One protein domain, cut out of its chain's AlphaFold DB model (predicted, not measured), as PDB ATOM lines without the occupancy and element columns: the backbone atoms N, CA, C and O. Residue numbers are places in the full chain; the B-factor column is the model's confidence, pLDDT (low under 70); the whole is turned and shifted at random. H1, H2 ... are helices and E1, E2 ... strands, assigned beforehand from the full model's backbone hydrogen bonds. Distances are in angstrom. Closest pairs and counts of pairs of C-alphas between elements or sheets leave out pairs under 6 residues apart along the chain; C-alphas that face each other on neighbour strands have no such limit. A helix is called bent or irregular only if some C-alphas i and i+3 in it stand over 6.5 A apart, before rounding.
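What this domain is: This is residues 5 to 72 of the 87 residues of an uncharacterized protein of Amycolatopsis suaedae (UniProt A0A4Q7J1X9). A long strand, E2, bends sharply and forms one hairpin with E1 over its first part and another with E3 over its last, giving a bent ribbon of three strands. H1 crosses over one face of this ribbon, while H2 lies off the sheet, beyond a loop that sticks out at residues 55 to 64, of which 61 to 64 belong to H2. The printed part has 68 residues, with two named helices and three named strands in the order H1 E1 E2 E3 H2; the sheet order is E1 - E2 - E3, all antiparallel, and the class is mixed. The whole is loose, with a radius of gyration of the C-alphas of 14.2 A and spans of 37 by 31 by 24 A.

How they stand to each other: Start at H1, residues 5 to 13, which is on the sheet of E1, residues 17 to 23, E2, residues 29 to 40, and E3, residues 47 to 51, at a height over the sheet of 9.2 A. It only just runs across the strands, at 60.0 degrees to E2 on the local plane; the closest C-alphas of H1 and E2 are those of Ala 11 and Gly 37, 6.3 A apart. The strands form a meander, each the antiparallel neighbour of the one before. In the hairpin E1 and E2, look at N 20 and O 32, 2.9 A apart. E2 bends by 76 degrees at residue 33, and its residues 36 to 40 pair with E3 in the next hairpin, where N 39 and O 48 are 2.9 A apart. H2, residues 61 to 71, is not on the sheet and is apart from H1. In H1 and H2 every O i to N i+4 pair is within hydrogen-bond range.

Where its parts are: Find C-alpha 5 at (27.907, 5.376, -16.619), where H1 begins; it runs 12.5 A to residue 13. E1 covers 19.9 A from residue 17 to 23, E2 28.1 A from C-alpha 29 at (27.053, -18.830, -32.507) to residue 40, and E3 13.5 A from residue 47 to 51. H2 runs 14.9 A from residue 61 to C-alpha 71 at (5.884, 0.238, -39.928).

The domain as a whole: The two C-alphas farthest apart, those of Asp 26 and Asp 60, are 39.3 A apart. The printed part has no cut and no long link. Look at residue 42 and residues 54 to 59 for pLDDT under 70; the mean of the printed part is 81.0.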
ATOM      1  N   ASP A   5      26.802   4.416 -16.552       83.62
ATOM      2  CA  ASP A   5      27.907   5.376 -16.619       83.62
ATOM      3  C   ASP A   5      29.195   4.648 -17.022       83.62
ATOM      4  O   ASP A   5      29.904   5.087 -17.933       83.62
ATOM      5  N   ALA A   6      29.441   3.466 -16.445       83.25
ATOM      6  CA  ALA A   6      30.524   2.580 -16.875       83.25
ATOM      7  C   ALA A   6      30.361   2.124 -18.334       83.25
ATOM      8  O   ALA A   6      31.342   2.065 -19.076       83.25
ATOM      9  N   LEU A   7      29.127   1.848 -18.775       82.00
ATOM     10  CA  LEU A   7      28.842   1.567 -20.186       82.00
ATOM     11  C   LEU A   7      29.220   2.752 -21.077       82.00
ATOM     12  O   LEU A   7      29.845   2.556 -22.115       82.00
ATOM     13  N   SER A   8      28.829   3.965 -20.688       82.69
ATOM     14  CA  SER A   8      29.090   5.177 -21.467       82.69
ATOM     15  C   SER A   8      30.593   5.427 -21.598       82.69
ATOM     16  O   SER A   8      31.078   5.714 -22.692       82.69
ATOM     17  N   ALA A   9      31.347   5.237 -20.511       85.25
ATOM     18  CA  ALA A   9      32.805   5.328 -20.523       85.25
ATOM     19  C   ALA A   9      33.447   4.275 -21.443       85.25
ATOM     20  O   ALA A   9      34.329   4.609 -22.237       85.25
ATOM     21  N   LEU A  10      32.974   3.025 -21.386       84.44
ATOM     22  CA  LEU A  10      33.476   1.949 -22.239       84.44
ATOM     23  C   LEU A  10      33.133   2.182 -23.715       84.44
ATOM     24  O   LEU A  10      33.980   1.995 -24.577       84.44
ATOM     25  N   ALA A  11      31.920   2.646 -24.017       83.56
ATOM     26  CA  ALA A  11      31.524   2.980 -25.380       83.56
ATOM     27  C   ALA A  11      32.434   4.067 -25.971       83.56
ATOM     28  O   ALA A  11      32.839   3.958 -27.122       83.56
ATOM     29  N   VAL A  12      32.818   5.081 -25.189       84.50
ATOM     30  CA  VAL A  12      33.798   6.085 -25.639       84.50
ATOM     31  C   VAL A  12      35.167   5.448 -25.891       84.50
ATOM     32  O   VAL A  12      35.777   5.717 -26.925       84.50
ATOM     33  N   GLN A  13      35.640   4.590 -24.984       86.94
ATOM     34  CA  GLN A  13      36.934   3.909 -25.112       86.94
ATOM     35  C   GLN A  13      37.002   3.006 -26.355       86.94
ATOM     36  O   GLN A  13      38.010   2.996 -27.058       86.94
ATOM     37  N   GLU A  14      35.913   2.298 -26.651       86.50
ATOM     38  CA  GLU A  14      35.803   1.331 -27.748       86.50
ATOM     39  C   GLU A  14      35.273   1.960 -29.054       86.50
ATOM     40  O   GLU A  14      34.903   1.251 -29.989       86.50
ATOM     41  N   ASN A  15      35.228   3.295 -29.157       87.56
ATOM     42  CA  ASN A  15      34.712   4.032 -30.326       87.56
ATOM     43  C   ASN A  15      33.265   3.658 -30.716       87.56
ATOM     44  O   ASN A  15      32.892   3.686 -31.888       87.56
ATOM     45  N   GLY A  16      32.449   3.288 -29.733       85.56
ATOM     46  CA  GLY A  16      31.068   2.851 -29.910       85.56
ATOM     47  C   GLY A  16      30.935   1.451 -30.504       85.56
ATOM     48  O   GLY A  16      29.830   1.068 -30.884       85.56
ATOM     49  N   LEU A  17      32.023   0.682 -30.609       89.06
ATOM     50  CA  LEU A  17      31.991  -0.677 -31.136       89.06
ATOM     51  C   LEU A  17      31.676  -1.692 -30.036       89.06
ATOM     52  O   LEU A  17      32.196  -1.635 -28.925       89.06
ATOM     53  N   ALA A  18      30.843  -2.670 -30.377       87.81
ATOM     54  CA  ALA A  18      30.549  -3.824 -29.541       87.81
ATOM     55  C   ALA A  18      30.426  -5.088 -30.396       87.81
ATOM     56  O   ALA A  18      30.208  -5.024 -31.604       87.81
ATOM     57  N   THR A  19      30.527  -6.260 -29.767       89.38
ATOM     58  CA  THR A  19      30.192  -7.534 -30.418       89.38
ATOM     59  C   THR A  19      28.824  -8.010 -29.946       89.38
ATOM     60  O   THR A  19      28.602  -8.159 -28.746       89.38
ATOM     61  N   VAL A  20      27.925  -8.317 -30.882       87.50
ATOM     62  CA  VAL A  20      26.689  -9.055 -30.600       87.50
ATOM     63  C   VAL A  20      26.907 -10.523 -30.941       87.50
ATOM     64  O   VAL A  20      27.364 -10.840 -32.037       87.50
ATOM     65  N   SER A  21      26.608 -11.418 -30.000       90.25
ATOM     66  CA  SER A  21      26.683 -12.869 -30.197       90.25
ATOM     67  C   SER A  21      25.328 -13.510 -29.922       90.25
ATOM     68  O   SER A  21      24.781 -13.366 -28.832       90.25
ATOM     69  N   VAL A  22      24.790 -14.229 -30.904       88.19
ATOM     70  CA  VAL A  22      23.510 -14.938 -30.808       88.19
ATOM     71  C   VAL A  22      23.778 -16.436 -30.849       88.19
ATOM     72  O   VAL A  22      24.245 -16.955 -31.865       88.19
ATOM     73  N   ALA A  23      23.472 -17.129 -29.753       90.88
ATOM     74  CA  ALA A  23      23.472 -18.585 -29.721       90.88
ATOM     75  C   ALA A  23      22.235 -19.117 -30.455       90.88
ATOM     76  O   ALA A  23      21.107 -18.701 -30.179       90.88
ATOM     77  N   ARG A  24      22.446 -20.027 -31.404       88.50
ATOM     78  CA  ARG A  24      21.381 -20.726 -32.125       88.50
ATOM     79  C   ARG A  24      21.022 -22.026 -31.416       88.50
ATOM     80  O   ARG A  24      21.796 -22.575 -30.636       88.50
ATOM     81  N   THR A  25      19.832 -22.537 -31.713       92.94
ATOM     82  CA  THR A  25      19.292 -23.771 -31.121       92.94
ATOM     83  C   THR A  25      20.105 -25.025 -31.453       92.94
ATOM     84  O   THR A  25      20.002 -26.012 -30.735       92.94
ATOM     85  N   ASP A  26      20.938 -24.980 -32.494       92.38
ATOM     86  CA  ASP A  26      21.871 -26.042 -32.891       92.38
ATOM     87  C   ASP A  26      23.237 -25.976 -32.180       92.38
ATOM     88  O   ASP A  26      24.124 -26.779 -32.464       92.38
ATOM     89  N   GLY A  27      23.423 -25.025 -31.258       91.50
ATOM     90  CA  GLY A  27      24.677 -24.820 -30.531       91.50
ATOM     91  C   GLY A  27      25.710 -23.959 -31.266       91.50
ATOM     92  O   GLY A  27      26.762 -23.673 -30.697       91.50
ATOM     93  N   SER A  28      25.433 -23.505 -32.492       94.31
ATOM     94  CA  SER A  28      26.292 -22.541 -33.188       94.31
ATOM     95  C   SER A  28      26.116 -21.119 -32.642       94.31
ATOM     96  O   SER A  28      25.089 -20.774 -32.053       94.31
ATOM     97  N   VAL A  29      27.110 -20.256 -32.866       93.81
ATOM     98  CA  VAL A  29      27.053 -18.830 -32.507       93.81
ATOM     99  C   VAL A  29      27.166 -17.976 -33.767       93.81
ATOM    100  O   VAL A  29      28.035 -18.203 -34.605       93.81
ATOM    101  N   HIS A  30      26.293 -16.976 -33.902       88.69
ATOM    102  CA  HIS A  30      26.499 -15.864 -34.827       88.69
ATOM    103  C   HIS A  30      27.109 -14.695 -34.077       88.69
ATOM    104  O   HIS A  30      26.466 -14.196 -33.159       88.69
ATOM    105  N   ALA A  31      28.288 -14.235 -34.479       90.69
ATOM    106  CA  ALA A  31      28.892 -13.035 -33.920       90.69
ATOM    107  C   ALA A  31      29.052 -11.965 -35.004       90.69
ATOM    108  O   ALA A  31      29.445 -12.281 -36.126       90.69
ATOM    109  N   SER A  32      28.760 -10.711 -34.665       89.25
ATOM    110  CA  SER A  32      29.031  -9.548 -35.516       89.25
ATOM    111  C   SER A  32      29.510  -8.381 -34.664       89.25
ATOM    112  O   SER A  32      29.013  -8.179 -33.555       89.25
ATOM    113  N   VAL A  33      30.431  -7.589 -35.206       89.75
ATOM    114  CA  VAL A  33      30.739  -6.260 -34.665       89.75
ATOM    115  C   VAL A  33      29.620  -5.304 -35.083       89.75
ATOM    116  O   VAL A  33      29.122  -5.388 -36.207       89.75
ATOM    117  N   VAL A  34      29.195  -4.440 -34.167       87.94
ATOM    118  CA  VAL A  34      28.115  -3.464 -34.343       87.94
ATOM    119  C   VAL A  34      28.503  -2.135 -33.702       87.94
ATOM    120  O   VAL A  34      29.279  -2.113 -32.747       87.94
ATOM    121  N   ASN A  35      27.908  -1.044 -34.181       87.50
ATOM    122  CA  ASN A  35      27.866   0.199 -33.414       87.50
ATOM    123  C   ASN A  35      26.776   0.067 -32.350       87.50
ATOM    124  O   ASN A  35      25.628  -0.227 -32.696       87.50
ATOM    125  N   ALA A  36      27.123   0.285 -31.086       86.00
ATOM    126  CA  ALA A  36      26.217   0.188 -29.954       86.00
ATOM    127  C   ALA A  36      26.444   1.329 -28.960       86.00
ATOM    128  O   ALA A  36      27.554   1.836 -28.802       86.00
ATOM    129  N   GLY A  37      25.384   1.712 -28.256       83.06
ATOM    130  CA  GLY A  37      25.463   2.766 -27.256       83.06
ATOM    131  C   GLY A  37      24.236   2.827 -26.351       83.06
ATOM    132  O   GLY A  37      23.221   2.174 -26.627       83.06
ATOM    133  N   PRO A  38      24.333   3.594 -25.253       83.38
ATOM    134  CA  PRO A  38      23.196   3.866 -24.393       83.38
ATOM    135  C   PRO A  38      22.142   4.685 -25.144       83.38
ATOM    136  O   PRO A  38      22.459   5.698 -25.766       83.38
ATOM    137  N   ILE A  39      20.884   4.266 -25.047       82.31
ATOM    138  CA  ILE A  39      19.714   5.009 -25.523       82.31
ATOM    139  C   ILE A  39      18.580   4.881 -24.499       82.31
ATOM    140  O   ILE A  39      18.516   3.876 -23.782       82.31
ATOM    141  N   PRO A  40      17.675   5.866 -24.394       79.25
ATOM    142  CA  PRO A  40      16.433   5.661 -23.665       79.25
ATOM    143  C   PRO A  40      15.585   4.615 -24.398       79.25
ATOM    144  O   PRO A  40      15.466   4.646 -25.622       79.25
ATOM    145  N   ASP A  41      14.987   3.688 -23.655       75.19
ATOM    146  CA  ASP A  41      13.952   2.821 -24.212       75.19
ATOM    147  C   ASP A  41      12.778   3.693 -24.714       75.19
ATOM    148  O   ASP A  41      12.262   4.510 -23.949       75.19
ATOM    149  N   PRO A  42      12.331   3.561 -25.973       68.94
ATOM    150  CA  PRO A  42      11.356   4.465 -26.585       68.94
ATOM    151  C   PRO A  42       9.946   4.302 -26.008       68.94
ATOM    152  O   PRO A  42       9.075   5.128 -26.272       68.94
ATOM    153  N   VAL A  43       9.696   3.242 -25.232       74.88
ATOM    154  CA  VAL A  43       8.396   2.973 -24.606       74.88
ATOM    155  C   VAL A  43       8.365   3.472 -23.161       74.88
ATOM    156  O   VAL A  43       7.381   4.065 -22.727       74.88
ATOM    157  N   SER A  44       9.427   3.224 -22.400       78.81
ATOM    158  CA  SER A  44       9.501   3.445 -20.951       78.81
ATOM    159  C   SER A  44      10.422   4.593 -20.537       78.81
ATOM    160  O   SER A  44      10.350   5.047 -19.397       78.81
ATOM    161  N   GLY A  45      11.303   5.057 -21.425       77.06
ATOM    162  CA  GLY A  45      12.311   6.086 -21.156       77.06
ATOM    163  C   GLY A  45      13.479   5.623 -20.279       77.06
ATOM    164  O   GLY A  45      14.370   6.417 -19.982       77.06
ATOM    165  N   VAL A  46      13.501   4.358 -19.848       82.31
ATOM    166  CA  VAL A  46      14.550   3.815 -18.971       82.31
ATOM    167  C   VAL A  46      15.845   3.598 -19.769       82.31
ATOM    168  O   VAL A  46      15.774   3.139 -20.914       82.31
ATOM    169  N   PRO A  47      17.036   3.874 -19.196       80.25
ATOM    170  CA  PRO A  47      18.307   3.612 -19.866       80.25
ATOM    171  C   PRO A  47      18.428   2.166 -20.365       80.25
ATOM    172  O   PRO A  47      18.192   1.212 -19.619       80.25
ATOM    173  N   SER A  48      18.810   2.006 -21.628       83.19
ATOM    174  CA  SER A  48      18.964   0.724 -22.321       83.19
ATOM    175  C   SER A  48      20.149   0.768 -23.288       83.19
ATOM    176  O   SER A  48      20.746   1.820 -23.499       83.19
ATOM    177  N   ILE A  49      20.502  -0.379 -23.877       83.44
ATOM    178  CA  ILE A  49      21.497  -0.457 -24.954       83.44
ATOM    179  C   ILE A  49      20.785  -0.730 -26.275       83.44
ATOM    180  O   ILE A  49      20.015  -1.688 -26.375       83.44
ATOM    181  N   GLY A  50      21.088   0.090 -27.281       83.75
ATOM    182  CA  GLY A  50      20.707  -0.128 -28.673       83.75
ATOM    183  C   GLY A  50      21.936  -0.351 -29.549       83.75
ATOM    184  O   GLY A  50      23.035   0.100 -29.221       83.75
ATOM    185  N   PHE A  51      21.754  -1.042 -30.671       84.38
ATOM    186  CA  PHE A  51      22.788  -1.198 -31.690       84.38
ATOM    187  C   PHE A  51      22.201  -1.101 -33.098       84.38
ATOM    188  O   PHE A  51      21.027  -1.400 -33.325       84.38
ATOM    189  N   VAL A  52      23.028  -0.693 -34.059       80.50
ATOM    190  CA  VAL A  52      22.621  -0.546 -35.462       80.50
ATOM    191  C   VAL A  52      22.762  -1.894 -36.173       80.50
ATOM    192  O   VAL A  52      23.872  -2.354 -36.430       80.50
ATOM    193  N   ALA A  53      21.635  -2.540 -36.476       74.44
ATOM    194  CA  ALA A  53      21.598  -3.844 -37.152       74.44
ATOM    195  C   ALA A  53      21.385  -3.748 -38.675       74.44
ATOM    196  O   ALA A  53      21.722  -4.675 -39.409       74.44
ATOM    197  N   ALA A  54      20.820  -2.634 -39.150       65.50
ATOM    198  CA  ALA A  54      20.589  -2.353 -40.562       65.50
ATOM    199  C   ALA A  54      21.409  -1.124 -40.965       65.50
ATOM    200  O   ALA A  54      21.407  -0.116 -40.267       65.50
ATOM    201  N   THR A  55      22.136  -1.222 -42.076       53.94
ATOM    202  CA  THR A  55      22.956  -0.122 -42.596       53.94
ATOM    203  C   THR A  55      22.083   1.078 -43.007       53.94
ATOM    204  O   THR A  55      21.071   0.901 -43.685       53.94
ATOM    205  N   GLY A  56      22.458   2.286 -42.566       57.84
ATOM    206  CA  GLY A  56      21.788   3.566 -42.846       57.84
ATOM    207  C   GLY A  56      22.101   4.627 -41.774       57.84
ATOM    208  O   GLY A  56      22.261   4.274 -40.609       57.84
ATOM    209  N   SER A  57      22.229   5.905 -42.156       57.91
ATOM    210  CA  SER A  57      22.287   7.040 -41.209       57.91
ATOM    211  C   SER A  57      20.877   7.579 -40.993       57.91
ATOM    212  O   SER A  57      20.132   7.720 -41.964       57.91
ATOM    213  N   HIS A  58      20.516   7.881 -39.747       62.31
ATOM    214  CA  HIS A  58      19.263   8.553 -39.412       62.31
ATOM    215  C   HIS A  58      19.587   9.875 -38.725       62.31
ATOM    216  O   HIS A  58      19.994   9.898 -37.566       62.31
ATOM    217  N   ASP A  59      19.410  10.971 -39.456       64.25
ATOM    218  CA  ASP A  59      19.696  12.317 -38.952       64.25
ATOM    219  C   ASP A  59      18.491  12.901 -38.175       64.25
ATOM    220  O   ASP A  59      18.631  13.896 -37.465       64.25
ATOM    221  N   ASP A  60      17.317  12.256 -38.262       74.44
ATOM    222  CA  ASP A  60      16.086  12.598 -37.537       74.44
ATOM    223  C   ASP A  60      15.556  11.386 -36.745       74.44
ATOM    224  O   ASP A  60      14.909  10.474 -37.269       74.44
ATOM    225  N   TRP A  61      15.832  11.389 -35.441       71.25
ATOM    226  CA  TRP A  61      15.398  10.345 -34.512       71.25
ATOM    227  C   TRP A  61      13.889  10.372 -34.227       71.25
ATOM    228  O   TRP A  61      13.298   9.325 -33.984       71.25
ATOM    229  N   ALA A  62      13.236  11.535 -34.312       78.88
ATOM    230  CA  ALA A  62      11.791  11.638 -34.100       78.88
ATOM    231  C   ALA A  62      11.003  11.115 -35.312       78.88
ATOM    232  O   ALA A  62       9.900  10.577 -35.181       78.88
ATOM    233  N   GLU A  63      11.546  11.276 -36.518       80.12
ATOM    234  CA  GLU A  63      11.063  10.575 -37.705       80.12
ATOM    235  C   GLU A  63      11.292   9.067 -37.588       80.12
ATOM    236  O   GLU A  63      10.354   8.304 -37.820       80.12
ATOM    237  N   TYR A  64      12.483   8.640 -37.161       71.62
ATOM    238  CA  TYR A  64      12.781   7.225 -36.950       71.62
ATOM    239  C   TYR A  64      11.780   6.566 -35.994       71.62
ATOM    240  O   TYR A  64      11.173   5.561 -36.359       71.62
ATOM    241  N   ASP A  65      11.520   7.162 -34.828       75.81
ATOM    242  CA  ASP A  65      10.542   6.650 -33.861       75.81
ATOM    243  C   ASP A  65       9.136   6.537 -34.470       75.81
ATOM    244  O   ASP A  65       8.459   5.514 -34.315       75.81
ATOM    245  N   ARG A  66       8.704   7.555 -35.228       79.62
ATOM    246  CA  ARG A  66       7.412   7.533 -35.935       79.62
ATOM    247  C   ARG A  66       7.348   6.420 -36.978       79.62
ATOM    248  O   ARG A  66       6.326   5.740 -37.058       79.62
ATOM    249  N   VAL A  67       8.410   6.216 -37.754       77.44
ATOM    250  CA  VAL A  67       8.497   5.157 -38.772       77.44
ATOM    251  C   VAL A  67       8.533   3.779 -38.121       77.44
ATOM    252  O   VAL A  67       7.792   2.897 -38.544       77.44
ATOM    253  N   MET A  68       9.323   3.577 -37.065       74.31
ATOM    254  CA  MET A  68       9.370   2.309 -36.332       74.31
ATOM    255  C   MET A  68       7.989   1.956 -35.761       74.31
ATOM    256  O   MET A  68       7.550   0.810 -35.896       74.31
ATOM    257  N   ALA A  69       7.270   2.945 -35.217       72.94
ATOM    258  CA  ALA A  69       5.905   2.780 -34.727       72.94
ATOM    259  C   ALA A  69       4.892   2.487 -35.853       72.94
ATOM    260  O   ALA A  69       4.073   1.577 -35.717       72.94
ATOM    261  N   ALA A  70       4.950   3.221 -36.970       74.00
ATOM    262  CA  ALA A  70       4.023   3.071 -38.095       74.00
ATOM    263  C   ALA A  70       4.245   1.771 -38.885       74.00
ATOM    264  O   ALA A  70       3.293   1.062 -39.214       74.00
ATOM    265  N   GLU A  71       5.503   1.434 -39.171       76.06
ATOM    266  CA  GLU A  71       5.884   0.238 -39.928       76.06
ATOM    267  C   GLU A  71       5.934  -1.027 -39.060       76.06
ATOM    268  O   GLU A  71       6.051  -2.131 -39.593       76.06
ATOM    269  N   ARG A  72       5.810  -0.894 -37.730       70.44
ATOM    270  CA  ARG A  72       5.939  -1.993 -36.754       70.44
ATOM    271  C   ARG A  72       7.276  -2.729 -36.886       70.44
ATOM    272  O   ARG A  72       7.342  -3.955 -36.775       70.44
TER     273      ARG A  72